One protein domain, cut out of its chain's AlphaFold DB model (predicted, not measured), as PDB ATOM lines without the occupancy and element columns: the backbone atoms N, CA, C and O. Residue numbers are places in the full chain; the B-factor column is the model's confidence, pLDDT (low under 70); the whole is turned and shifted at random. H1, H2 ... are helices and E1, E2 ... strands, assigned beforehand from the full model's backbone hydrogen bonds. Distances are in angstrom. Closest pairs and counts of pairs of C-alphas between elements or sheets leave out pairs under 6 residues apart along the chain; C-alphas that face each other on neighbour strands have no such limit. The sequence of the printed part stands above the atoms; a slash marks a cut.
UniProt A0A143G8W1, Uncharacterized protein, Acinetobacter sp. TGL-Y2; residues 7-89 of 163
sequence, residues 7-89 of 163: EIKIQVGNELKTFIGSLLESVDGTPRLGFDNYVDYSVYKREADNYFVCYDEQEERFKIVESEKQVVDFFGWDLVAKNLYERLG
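This is residues 7 to 89 of the 163 residues of an uncharacterized protein of Acinetobacter sp. TGL-Y2 (UniProt A0A143G8W1). A twisted, five-stranded antiparallel sheet is folded back on itself, E1 and E2 on one leaf facing E4 and E5 on the other with E3 as the hinge, and a helical hairpin packs on it, H1 over E4 and H2 only grazing the sheet. E2, the longest strand, bends by 123 degrees at residue 20: its first part pairs with E1, and its residues 21 to 31 pair with E3. The printed part has 83 residues, with five named strands and then two named helices, E1 E2 E3 E4 E5 H1 H2; the sheet's order is the same, E1 - E2 - E3 - E4 - E5, and the class is mixed, helices and strands. It is compact, with a radius of gyration of the C-alphas of 12.5 A, and flat, spanning 38 by 31 by 16 A.

Find C-alpha 7 at (40.812, 30.174, -11.445); from there E1 runs through residues 7 to 12, 16.1 A. E2 takes residues 15 to 31, 28.0 A, and E3 residues 38 to 46, 26.5 A, starting from C-alpha 38 at (30.133, 13.059, 7.122). E4, residues 52 to 56, and E5, residues 61 to 65, are each 13.0 A long. H1 follows at residues 68 to 75, 11.6 A, and H2 at residues 78 to 87, 14.3 A, ending with C-alpha 87 at (29.661, 32.165, 7.705).

Begin at the sheet, a meander, each strand the antiparallel neighbour of the one before. Between E1 and E2 look at N 10 and O 17, 2.9 A apart. Between E2 and E3, N 43 and O 25 are within hydrogen-bond range at 2.8 A. For E3 and E4 take N 44 and O 53, 2.9 A; for E4 and E5, N 54 and O 63, 2.8 A. The edge strands are E1 and E5, and their closest C-alphas, those of Val 12 and Arg 61, are 6.6 A apart. E2 and E5 are apart. H1 is on the sheet at a height of 8.3 A, over E4 and along the strands, at 16 degrees to E4 on the local plane; their closest C-alphas, Cys 54 and Val 71, are 6.4 A apart. H2 only grazes the sheet, with residues 80 to 87. H1 and H2 touch as a helical hairpin, C-alphas 72 and 81 closest at 5.1 A; they run opposite ways at a shallow tilt of 34 degrees, only just short of steep. In H2 every O i to N i+4 pair is within hydrogen-bond range, in H1 3 of 4.

The C-alphas farthest apart, Asp 36 and Ala 48, are 38.5 A from each other. The printed part has no cut and no long link; that from E2 to E3 is short and the others are tight. Look for low confidence, under 70, at residues 30 to 37, residue 70 and residues 76 to 89; the mean pLDDT of the printed part is 78.2.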
ATOM      1  N   GLU A   7      41.413  31.260 -10.676       94.50
ATOM      2  CA  GLU A   7      40.812  30.174 -11.445       94.50
ATOM      3  C   GLU A   7      40.474  29.004 -10.510       94.50
ATOM      4  O   GLU A   7      41.345  28.459  -9.830       94.50
ATOM      5  N   ILE A   8      39.196  28.636 -10.470       91.00
ATOM      6  CA  ILE A   8      38.652  27.499  -9.735       91.00
ATOM      7  C   ILE A   8      38.332  26.396 -10.737       91.00
ATOM      8  O   ILE A   8      37.695  26.652 -11.759       91.00
ATOM      9  N   LYS A   9      38.774  25.174 -10.431       91.94
ATOM     10  CA  LYS A   9      38.550  23.962 -11.224       91.94
ATOM     11  C   LYS A   9      37.862  22.927 -10.347       91.94
ATOM     12  O   LYS A   9      38.415  22.567  -9.314       91.94
ATOM     13  N   ILE A  10      36.684  22.473 -10.758       89.12
ATOM     14  CA  ILE A  10      35.868  21.496 -10.031       89.12
ATOM     15  C   ILE A  10      35.592  20.319 -10.958       89.12
ATOM     16  O   ILE A  10      35.101  20.509 -12.071       89.12
ATOM     17  N   GLN A  11      35.923  19.113 -10.506       88.56
ATOM     18  CA  GLN A  11      35.620  17.877 -11.218       88.56
ATOM     19  C   GLN A  11      34.235  17.383 -10.785       88.56
ATOM     20  O   GLN A  11      33.980  17.220  -9.599       88.56
ATOM     21  N   VAL A  12      33.336  17.167 -11.741       86.69
ATOM     22  CA  VAL A  12      31.961  16.708 -11.501       86.69
ATOM     23  C   VAL A  12      31.745  15.464 -12.357       86.69
ATOM     24  O   VAL A  12      31.603  15.569 -13.581       86.69
ATOM     25  N   GLY A  13      31.817  14.277 -11.751       85.56
ATOM     26  CA  GLY A  13      31.932  13.021 -12.490       85.56
ATOM     27  C   GLY A  13      33.099  13.065 -13.483       85.56
ATOM     28  O   GLY A  13      34.254  13.255 -13.107       85.56
ATOM     29  N   ASN A  14      32.804  12.967 -14.783       88.19
ATOM     30  CA  ASN A  14      33.809  13.006 -15.857       88.19
ATOM     31  C   ASN A  14      34.045  14.402 -16.460       88.19
ATOM     32  O   ASN A  14      34.866  14.546 -17.366       88.19
ATOM     33  N   GLU A  15      33.350  15.436 -15.989       90.12
ATOM     34  CA  GLU A  15      33.459  16.787 -16.537       90.12
ATOM     35  C   GLU A  15      34.270  17.714 -15.627       90.12
ATOM     36  O   GLU A  15      34.004  17.822 -14.433       90.12
ATOM     37  N   LEU A  16      35.218  18.452 -16.213       90.94
ATOM     38  CA  LEU A  16      35.926  19.528 -15.522       90.94
ATOM     39  C   LEU A  16      35.202  20.860 -15.759       90.94
ATOM     40  O   LEU A  16      35.075  21.316 -16.898       90.94
ATOM     41  N   LYS A  17      34.744  21.501 -14.684       89.94
ATOM     42  CA  LYS A  17      34.155  22.845 -14.698       89.94
ATOM     43  C   LYS A  17      35.190  23.862 -14.229       89.94
ATOM     44  O   LYS A  17      35.858  23.640 -13.224       89.94
ATOM     45  N   THR A  18      35.283  24.994 -14.925       91.88
ATOM     46  CA  THR A  18      36.253  26.054 -14.614       91.88
ATOM     47  C   THR A  18      35.570  27.417 -14.563       91.88
ATOM     48  O   THR A  18      34.749  27.723 -15.429       91.88
ATOM     49  N   PHE A  19      35.912  28.247 -13.578       91.06
ATOM     50  CA  PHE A  19      35.452  29.638 -13.482       91.06
ATOM     51  C   PHE A  19      36.441  30.511 -12.702       91.06
ATOM     52  O   PHE A  19      37.328  30.000 -12.025       91.06
ATOM     53  N   ILE A  20      36.287  31.834 -12.786       93.06
ATOM     54  CA  ILE A  20      37.040  32.784 -11.958       93.06
ATOM     55  C   ILE A  20      36.192  33.171 -10.750       93.06
ATOM     56  O   ILE A  20      35.053  33.623 -10.902       93.06
ATOM     57  N   GLY A  21      36.741  32.989  -9.555       91.88
ATOM     58  CA  GLY A  21      36.015  33.239  -8.321       91.88
ATOM     59  C   GLY A  21      36.891  33.213  -7.082       91.88
ATOM     60  O   GLY A  21      38.099  32.981  -7.141       91.88
ATOM     61  N   SER A  22      36.253  33.429  -5.946       91.25
ATOM     62  CA  SER A  22      36.841  33.342  -4.616       91.25
ATOM     63  C   SER A  22      36.167  32.220  -3.829       91.25
ATOM     64  O   SER A  22      34.958  32.018  -3.924       91.25
ATOM     65  N   LEU A  23      36.948  31.462  -3.055       90.06
ATOM     66  CA  LEU A  23      36.387  30.510  -2.095       90.06
ATOM     67  C   LEU A  23      35.755  31.306  -0.950       90.06
ATOM     68  O   LEU A  23      36.429  32.169  -0.377       90.06
ATOM     69  N   LEU A  24      34.492  31.015  -0.644       84.12
ATOM     70  CA  LEU A  24      33.790  31.565   0.516       84.12
ATOM     71  C   LEU A  24      33.834  30.587   1.686       84.12
ATOM     72  O   LEU A  24      34.170  30.980   2.798       84.12
ATOM     73  N   GLU A  25      33.549  29.314   1.419       84.75
ATOM     74  CA  GLU A  25      33.523  28.267   2.436       84.75
ATOM     75  C   GLU A  25      33.916  26.914   1.847       84.75
ATOM     76  O   GLU A  25      33.570  26.602   0.711       84.75
ATOM     77  N   SER A  26      34.637  26.115   2.632       86.88
ATOM     78  CA  SER A  26      34.906  24.707   2.356       86.88
ATOM     79  C   SER A  26      34.852  23.935   3.671       86.88
ATOM     80  O   SER A  26      35.403  24.380   4.685       86.88
ATOM     81  N   VAL A  27      34.145  22.814   3.652       82.50
ATOM     82  CA  VAL A  27      33.959  21.904   4.777       82.50
ATOM     83  C   VAL A  27      34.373  20.516   4.318       82.50
ATOM     84  O   VAL A  27      33.910  20.061   3.279       82.50
ATOM     85  N   ASP A  28      35.229  19.871   5.108       82.88
ATOM     86  CA  ASP A  28      35.761  18.529   4.861       82.88
ATOM     87  C   ASP A  28      35.619  17.698   6.145       82.88
ATOM     88  O   ASP A  28      35.957  18.156   7.245       82.88
ATOM     89  N   GLY A  29      35.060  16.501   6.022       71.88
ATOM     90  CA  GLY A  29      34.958  15.482   7.053       71.88
ATOM     91  C   GLY A  29      34.146  15.899   8.274       71.88
ATOM     92  O   GLY A  29      34.442  15.448   9.383       71.88
ATOM     93  N   THR A  30      33.138  16.768   8.132       68.38
ATOM     94  CA  THR A  30      32.350  17.217   9.293       68.38
ATOM     95  C   THR A  30      31.226  16.223   9.609       68.38
ATOM     96  O   THR A  30      30.411  15.942   8.733       68.38
ATOM     97  N   PRO A  31      31.130  15.676  10.839       63.59
ATOM     98  CA  PRO A  31      30.073  14.733  11.195       63.59
ATOM     99  C   PRO A  31      28.690  15.373  11.088       63.59
ATOM    100  O   PRO A  31      28.443  16.451  11.641       63.59
ATOM    101  N   ARG A  32      27.751  14.682  10.445       64.75
ATOM    102  CA  ARG A  32      26.356  15.110  10.411       64.75
ATOM    103  C   ARG A  32      25.654  14.660  11.691       64.75
ATOM    104  O   ARG A  32      25.357  13.484  11.869       64.75
ATOM    105  N   LEU A  33      25.356  15.600  12.587       54.53
ATOM    106  CA  LEU A  33      24.624  15.308  13.827       54.53
ATOM    107  C   LEU A  33      23.305  14.567  13.529       54.53
ATOM    108  O   LEU A  33      22.457  15.066  12.790       54.53
ATOM    109  N   GLY A  34      23.151  13.375  14.111       54.12
ATOM    110  CA  GLY A  34      21.979  12.510  13.927       54.12
ATOM    111  C   GLY A  34      22.044  11.547  12.734       54.12
ATOM    112  O   GLY A  34      21.052  10.876  12.467       54.12
ATOM    113  N   PHE A  35      23.177  11.468  12.029       57.34
ATOM    114  CA  PHE A  35      23.410  10.549  10.913       57.34
ATOM    115  C   PHE A  35      24.804   9.914  11.029       57.34
ATOM    116  O   PHE A  35      25.710  10.506  11.608       57.34
ATOM    117  N   ASP A  36      24.994   8.742  10.425       59.56
ATOM    118  CA  ASP A  36      26.288   8.033  10.414       59.56
ATOM    119  C   ASP A  36      27.257   8.547   9.327       59.56
ATOM    120  O   ASP A  36      28.317   7.963   9.101       59.56
ATOM    121  N   ASN A  37      26.902   9.644   8.647       67.00
ATOM    122  CA  ASN A  37      27.640  10.178   7.504       67.00
ATOM    123  C   ASN A  37      28.361  11.491   7.853       67.00
ATOM    124  O   ASN A  37      27.954  12.241   8.744       67.00
ATOM    125  N   TYR A  38      29.421  11.778   7.105       71.94
ATOM    126  CA  TYR A  38      30.133  13.059   7.122       71.94
ATOM    127  C   TYR A  38      29.567  13.981   6.039       71.94
ATOM    128  O   TYR A  38      28.781  13.517   5.216       71.94
ATOM    129  N   VAL A  39      29.928  15.264   6.032       76.38
ATOM    130  CA  VAL A  39      29.582  16.211   4.960       76.38
ATOM    131  C   VAL A  39      30.827  16.907   4.431       76.38
ATOM    132  O   VAL A  39      31.607  17.446   5.221       76.38
ATOM    133  N   ASP A  40      30.930  16.930   3.101       85.88
ATOM    134  CA  ASP A  40      32.025  17.538   2.350       85.88
ATOM    135  C   ASP A  40      31.424  18.446   1.270       85.88
ATOM    136  O   ASP A  40      30.685  17.986   0.393       85.88
ATOM    137  N   TYR A  41      31.661  19.754   1.371       88.19
ATOM    138  CA  TYR A  41      31.102  20.728   0.433       88.19
ATOM    139  C   TYR A  41      31.956  21.988   0.320       88.19
ATOM    140  O   TYR A  41      32.668  22.382   1.246       88.19
ATOM    141  N   SER A  42      31.800  22.678  -0.808       90.38
ATOM    142  CA  SER A  42      32.477  23.941  -1.081       90.38
ATOM    143  C   SER A  42      31.527  24.973  -1.708       90.38
ATOM    144  O   SER A  42      30.691  24.653  -2.558       90.38
ATOM    145  N   VAL A  43      31.663  26.238  -1.297       90.19
ATOM    146  CA  VAL A  43      30.914  27.394  -1.814       90.19
ATOM    147  C   VAL A  43      31.884  28.467  -2.292       90.19
ATOM    148  O   VAL A  43      32.780  28.899  -1.562       90.19
ATOM    149  N   TYR A  44      31.683  28.938  -3.518       90.81
ATOM    150  CA  TYR A  44      32.510  29.966  -4.144       90.81
ATOM    151  C   TYR A  44      31.659  31.143  -4.604       90.81
ATOM    152  O   TYR A  44      30.524  30.957  -5.033       90.81
ATOM    153  N   LYS A  45      32.235  32.343  -4.599       89.38
ATOM    154  CA  LYS A  45      31.665  33.520  -5.254       89.38
ATOM    155  C   LYS A  45      32.299  33.691  -6.622       89.38
ATOM    156  O   LYS A  45      33.523  33.724  -6.739       89.38
ATOM    157  N   ARG A  46      31.488  33.803  -7.666       87.50
ATOM    158  CA  ARG A  46      31.966  34.026  -9.031       87.50
ATOM    159  C   ARG A  46      32.128  35.519  -9.293       87.50
ATOM    160  O   ARG A  46      31.207  36.291  -9.063       87.50
ATOM    161  N   GLU A  47      33.271  35.926  -9.835       86.25
ATOM    162  CA  GLU A  47      33.570  37.354 -10.043       86.25
ATOM    163  C   GLU A  47      32.718  38.000 -11.141       86.25
ATOM    164  O   GLU A  47      32.388  39.178 -11.065       86.25
ATOM    165  N   ALA A  48      32.360  37.235 -12.177       82.88
ATOM    166  CA  ALA A  48      31.704  37.780 -13.364       82.88
ATOM    167  C   ALA A  48      30.318  38.389 -13.076       82.88
ATOM    168  O   ALA A  48      29.922  39.349 -13.731       82.88
ATOM    169  N   ASP A  49      29.584  37.821 -12.120       79.44
ATOM    170  CA  ASP A  49      28.187  38.165 -11.833       79.44
ATOM    171  C   ASP A  49      27.823  38.085 -10.346       79.44
ATOM    172  O   ASP A  49      26.662  38.260  -9.989       79.44
ATOM    173  N   ASN A  50      28.803  37.866  -9.467       75.50
ATOM    174  CA  ASN A  50      28.607  37.694  -8.026       75.50
ATOM    175  C   ASN A  50      27.686  36.523  -7.640       75.50
ATOM    176  O   ASN A  50      27.258  36.464  -6.491       75.50
ATOM    177  N   TYR A  51      27.411  35.581  -8.550       84.12
ATOM    178  CA  TYR A  51      26.643  34.380  -8.222       84.12
ATOM    179  C   TYR A  51      27.461  33.426  -7.359       84.12
ATOM    180  O   TYR A  51      28.698  33.444  -7.359       84.12
ATOM    181  N   PHE A  52      26.755  32.547  -6.661       84.81
ATOM    182  CA  PHE A  52      27.358  31.516  -5.840       84.81
ATOM    183  C   PHE A  52      27.446  30.215  -6.619       84.81
ATOM    184  O   PHE A  52      26.539  29.826  -7.355       84.81
ATOM    185  N   VAL A  53      28.559  29.528  -6.443       89.19
ATOM    186  CA  VAL A  53      28.794  28.201  -6.983       89.19
ATOM    187  C   VAL A  53      28.844  27.237  -5.811       89.19
ATOM    188  O   VAL A  53      29.739  27.340  -4.974       89.19
ATOM    189  N   CYS A  54      27.882  26.322  -5.755       90.25
ATOM    190  CA  CYS A  54      27.753  25.304  -4.721       90.25
ATOM    191  C   CYS A  54      28.216  23.962  -5.275       90.25
ATOM    192  O   CYS A  54      27.760  23.539  -6.344       90.25
ATOM    193  N   TYR A  55      29.093  23.294  -4.540       91.75
ATOM    194  CA  TYR A  55      29.577  21.967  -4.873       91.75
ATOM    195  C   TYR A  55      29.420  21.040  -3.670       91.75
ATOM    196  O   TYR A  55      29.944  21.320  -2.595       91.75
ATOM    197  N   ASP A  56      28.649  19.979  -3.868       88.25
ATOM    198  CA  ASP A  56      28.519  18.840  -2.966       88.25
ATOM    199  C   ASP A  56      29.538  17.791  -3.421       88.25
ATOM    200  O   ASP A  56      29.412  17.237  -4.521       88.25
ATOM    201  N   GLU A  57      30.582  17.593  -2.618       87.38
ATOM    202  CA  GLU A  57      31.722  16.749  -2.988       87.38
ATOM    203  C   GLU A  57      31.369  15.261  -2.895       87.38
ATOM    204  O   GLU A  57      31.957  14.445  -3.599       87.38
ATOM    205  N   GLN A  58      30.370  14.906  -2.082       82.69
ATOM    206  CA  GLN A  58      29.969  13.518  -1.851       82.69
ATOM    207  C   GLN A  58      29.041  13.003  -2.938       82.69
ATOM    208  O   GLN A  58      29.233  11.911  -3.468       82.69
ATOM    209  N   GLU A  59      28.035  13.802  -3.280       83.94
ATOM    210  CA  GLU A  59      27.092  13.464  -4.342       83.94
ATOM    211  C   GLU A  59      27.644  13.827  -5.731       83.94
ATOM    212  O   GLU A  59      26.973  13.606  -6.738       83.94
ATOM    213  N   GLU A  60      28.844  14.419  -5.791       87.50
ATOM    214  CA  GLU A  60      29.458  14.986  -6.994       87.50
ATOM    215  C   GLU A  60      28.478  15.897  -7.750       87.50
ATOM    216  O   GLU A  60      28.322  15.835  -8.973       87.50
ATOM    217  N   ARG A  61      27.768  16.751  -7.008       86.81
ATOM    218  CA  ARG A  61      26.720  17.621  -7.549       86.81
ATOM    219  C   ARG A  61      27.138  19.073  -7.505       86.81
ATOM    220  O   ARG A  61      27.667  19.572  -6.523       86.81
ATOM    221  N   PHE A  62      26.808  19.788  -8.571       89.69
ATOM    222  CA  PHE A  62      27.202  21.176  -8.765       89.69
ATOM    223  C   PHE A  62      26.002  22.031  -9.164       89.69
ATOM    224  O   PHE A  62      25.208  21.628 -10.020       89.69
ATOM    225  N   LYS A  63      25.884  23.234  -8.592       88.50
ATOM    226  CA  LYS A  63      24.858  24.207  -8.980       88.50
ATOM    227  C   LYS A  63      25.363  25.640  -8.853       88.50
ATOM    228  O   LYS A  63      26.079  25.981  -7.920       88.50
ATOM    229  N   ILE A  64      24.942  26.483  -9.791       86.19
ATOM    230  CA  ILE A  64      25.111  27.935  -9.706       86.19
ATOM    231  C   ILE A  64      23.795  28.522  -9.209       86.19
ATOM    232  O   ILE A  64      22.731  28.172  -9.727       86.19
ATOM    233  N   VAL A  65      23.869  29.382  -8.203       79.75
ATOM    234  CA  VAL A  65      22.712  29.998  -7.558       79.75
ATOM    235  C   VAL A  65      22.912  31.498  -7.393       79.75
ATOM    236  O   VAL A  65      24.035  32.001  -7.378       79.75
ATOM    237  N   GLU A  66      21.805  32.220  -7.298       78.19
ATOM    238  CA  GLU A  66      21.779  33.682  -7.405       78.19
ATOM    239  C   GLU A  66      21.793  34.368  -6.036       78.19
ATOM    240  O   GLU A  66      21.995  35.573  -5.948       78.19
ATOM    241  N   SER A  67      21.556  33.608  -4.965       71.81
ATOM    242  CA  SER A  67      21.491  34.132  -3.602       71.81
ATOM    243  C   SER A  67      21.965  33.118  -2.574       71.81
ATOM    244  O   SER A  67      21.825  31.906  -2.743       71.81
ATOM    245  N   GLU A  68      22.434  33.652  -1.461       72.81
ATOM    246  CA  GLU A  68      22.746  32.983  -0.208       72.81
ATOM    247  C   GLU A  68      21.688  31.961   0.246       72.81
ATOM    248  O   GLU A  68      22.014  30.843   0.641       72.81
ATOM    249  N   LYS A  69      20.399  32.300   0.131       72.25
ATOM    250  CA  LYS A  69      19.300  31.394   0.496       72.25
ATOM    251  C   LYS A  69      19.262  30.144  -0.388       72.25
ATOM    252  O   LYS A  69      19.081  29.035   0.102       72.25
ATOM    253  N   GLN A  70      19.490  30.311  -1.688       69.50
ATOM    254  CA  GLN A  70      19.522  29.192  -2.628       69.50
ATOM    255  C   GLN A  70      20.763  28.303  -2.448       69.50
ATOM    256  O   GLN A  70      20.707  27.126  -2.808       69.50
ATOM    257  N   VAL A  71      21.863  28.844  -1.899       75.94
ATOM    258  CA  VAL A  71      23.027  28.043  -1.476       75.94
ATOM    259  C   VAL A  71      22.583  27.052  -0.409       75.94
ATOM    260  O   VAL A  71      22.868  25.862  -0.504       75.94
ATOM    261  N   VAL A  72      21.827  27.526   0.579       73.56
ATOM    262  CA  VAL A  72      21.326  26.679   1.657       73.56
ATOM    263  C   VAL A  72      20.293  25.666   1.165       73.56
ATOM    264  O   VAL A  72      20.415  24.477   1.469       73.56
ATOM    265  N   ASP A  73      19.326  26.103   0.356       72.06
ATOM    266  CA  ASP A  73      18.310  25.216  -0.222       72.06
ATOM    267  C   ASP A  73      18.936  24.093  -1.066       72.06
ATOM    268  O   ASP A  73      18.399  22.987  -1.133       72.06
ATOM    269  N   PHE A  74      20.075  24.358  -1.721       80.81
ATOM    270  CA  PHE A  74      20.786  23.356  -2.514       80.81
ATOM    271  C   PHE A  74      21.289  22.184  -1.666       80.81
ATOM    272  O   PHE A  74      21.160  21.038  -2.104       80.81
ATOM    273  N   PHE A  75      21.823  22.463  -0.475       78.06
ATOM    274  CA  PHE A  75      22.299  21.431   0.446       78.06
ATOM    275  C   PHE A  75      21.139  20.796   1.229       78.06
ATOM    276  O   PHE A  75      21.168  19.607   1.510       78.06
ATOM    277  N   GLY A  76      20.063  21.532   1.525       62.75
ATOM    278  CA  GLY A  76      18.815  20.936   2.022       62.75
ATOM    279  C   GLY A  76      18.901  20.302   3.421       62.75
ATOM    280  O   GLY A  76      18.073  19.452   3.759       62.75
ATOM    281  N   TRP A  77      19.885  20.688   4.244       65.25
ATOM    282  CA  TRP A  77      20.071  20.166   5.605       65.25
ATOM    283  C   TRP A  77      20.216  21.291   6.639       65.25
ATOM    284  O   TRP A  77      21.124  22.110   6.534       65.25
ATOM    285  N   ASP A  78      19.385  21.267   7.689       54.06
ATOM    286  CA  ASP A  78      19.271  22.321   8.722       54.06
ATOM    287  C   ASP A  78      20.585  22.706   9.431       54.06
ATOM    288  O   ASP A  78      20.793  23.862   9.795       54.06
ATOM    289  N   LEU A  79      21.497  21.756   9.646       53.34
ATOM    290  CA  LEU A  79      22.760  22.010  10.356       53.34
ATOM    291  C   LEU A  79      23.840  22.634   9.465       53.34
ATOM    292  O   LEU A  79      24.577  23.510   9.919       53.34
ATOM    293  N   VAL A  80      23.919  22.199   8.204       57.91
ATOM    294  CA  VAL A  80      24.794  22.812   7.190       57.91
ATOM    295  C   VAL A  80      24.280  24.205   6.874       57.91
ATOM    296  O   VAL A  80      25.054  25.151   6.932       57.91
ATOM    297  N   ALA A  81      22.966  24.326   6.670       57.91
ATOM    298  CA  ALA A  81      22.251  25.583   6.564       57.91
ATOM    299  C   ALA A  81      22.673  26.548   7.673       57.91
ATOM    300  O   ALA A  81      23.212  27.602   7.372       57.91
ATOM    301  N   LYS A  82      22.523  26.167   8.949       56.50
ATOM    302  CA  LYS A  82      22.858  27.028  10.092       56.50
ATOM    303  C   LYS A  82      24.308  27.535  10.087       56.50
ATOM    304  O   LYS A  82      24.529  28.729  10.250       56.50
ATOM    305  N   ASN A  83      25.291  26.653   9.905       61.25
ATOM    306  CA  ASN A  83      26.705  27.054   9.938       61.25
ATOM    307  C   ASN A  83      27.089  27.910   8.723       61.25
ATOM    308  O   ASN A  83      27.837  28.879   8.851       61.25
ATOM    309  N   LEU A  84      26.559  27.548   7.556       64.94
ATOM    310  CA  LEU A  84      26.771  28.255   6.300       64.94
ATOM    311  C   LEU A  84      26.080  29.622   6.315       64.94
ATOM    312  O   LEU A  84      26.627  30.591   5.801       64.94
ATOM    313  N   TYR A  85      24.921  29.726   6.969       61.84
ATOM    314  CA  TYR A  85      24.242  30.987   7.226       61.84
ATOM    315  C   TYR A  85      25.146  31.945   8.011       61.84
ATOM    316  O   TYR A  85      25.490  33.010   7.501       61.84
ATOM    317  N   GLU A  86      25.639  31.526   9.179       57.56
ATOM    318  CA  GLU A  86      26.538  32.340  10.009       57.56
ATOM    319  C   GLU A  86      27.807  32.790   9.251       57.56
ATOM    320  O   GLU A  86      28.248  33.933   9.394       57.56
ATOM    321  N   ARG A  87      28.392  31.918   8.418       62.12
ATOM    322  CA  ARG A  87      29.661  32.165   7.705       62.12
ATOM    323  C   ARG A  87      29.521  32.983   6.427       62.12
ATOM    324  O   ARG A  87      30.407  33.782   6.126       62.12
ATOM    325  N   LEU A  88      28.411  32.835   5.708       60.62
ATOM    326  CA  LEU A  88      28.056  33.707   4.585       60.62
ATOM    327  C   LEU A  88      27.537  35.076   5.059       60.62
ATOM    328  O   LEU A  88      27.209  35.923   4.233       60.62
ATOM    329  N   GLY A  89      27.482  35.311   6.376       52.19
ATOM    330  CA  GLY A  89      26.964  36.551   6.952       52.19
ATOM    331  C   GLY A  89      25.449  36.681   6.811       52.19
ATOM    332  O   GLY A  89      24.913  37.784   6.905       52.19
TER     333      GLY A  89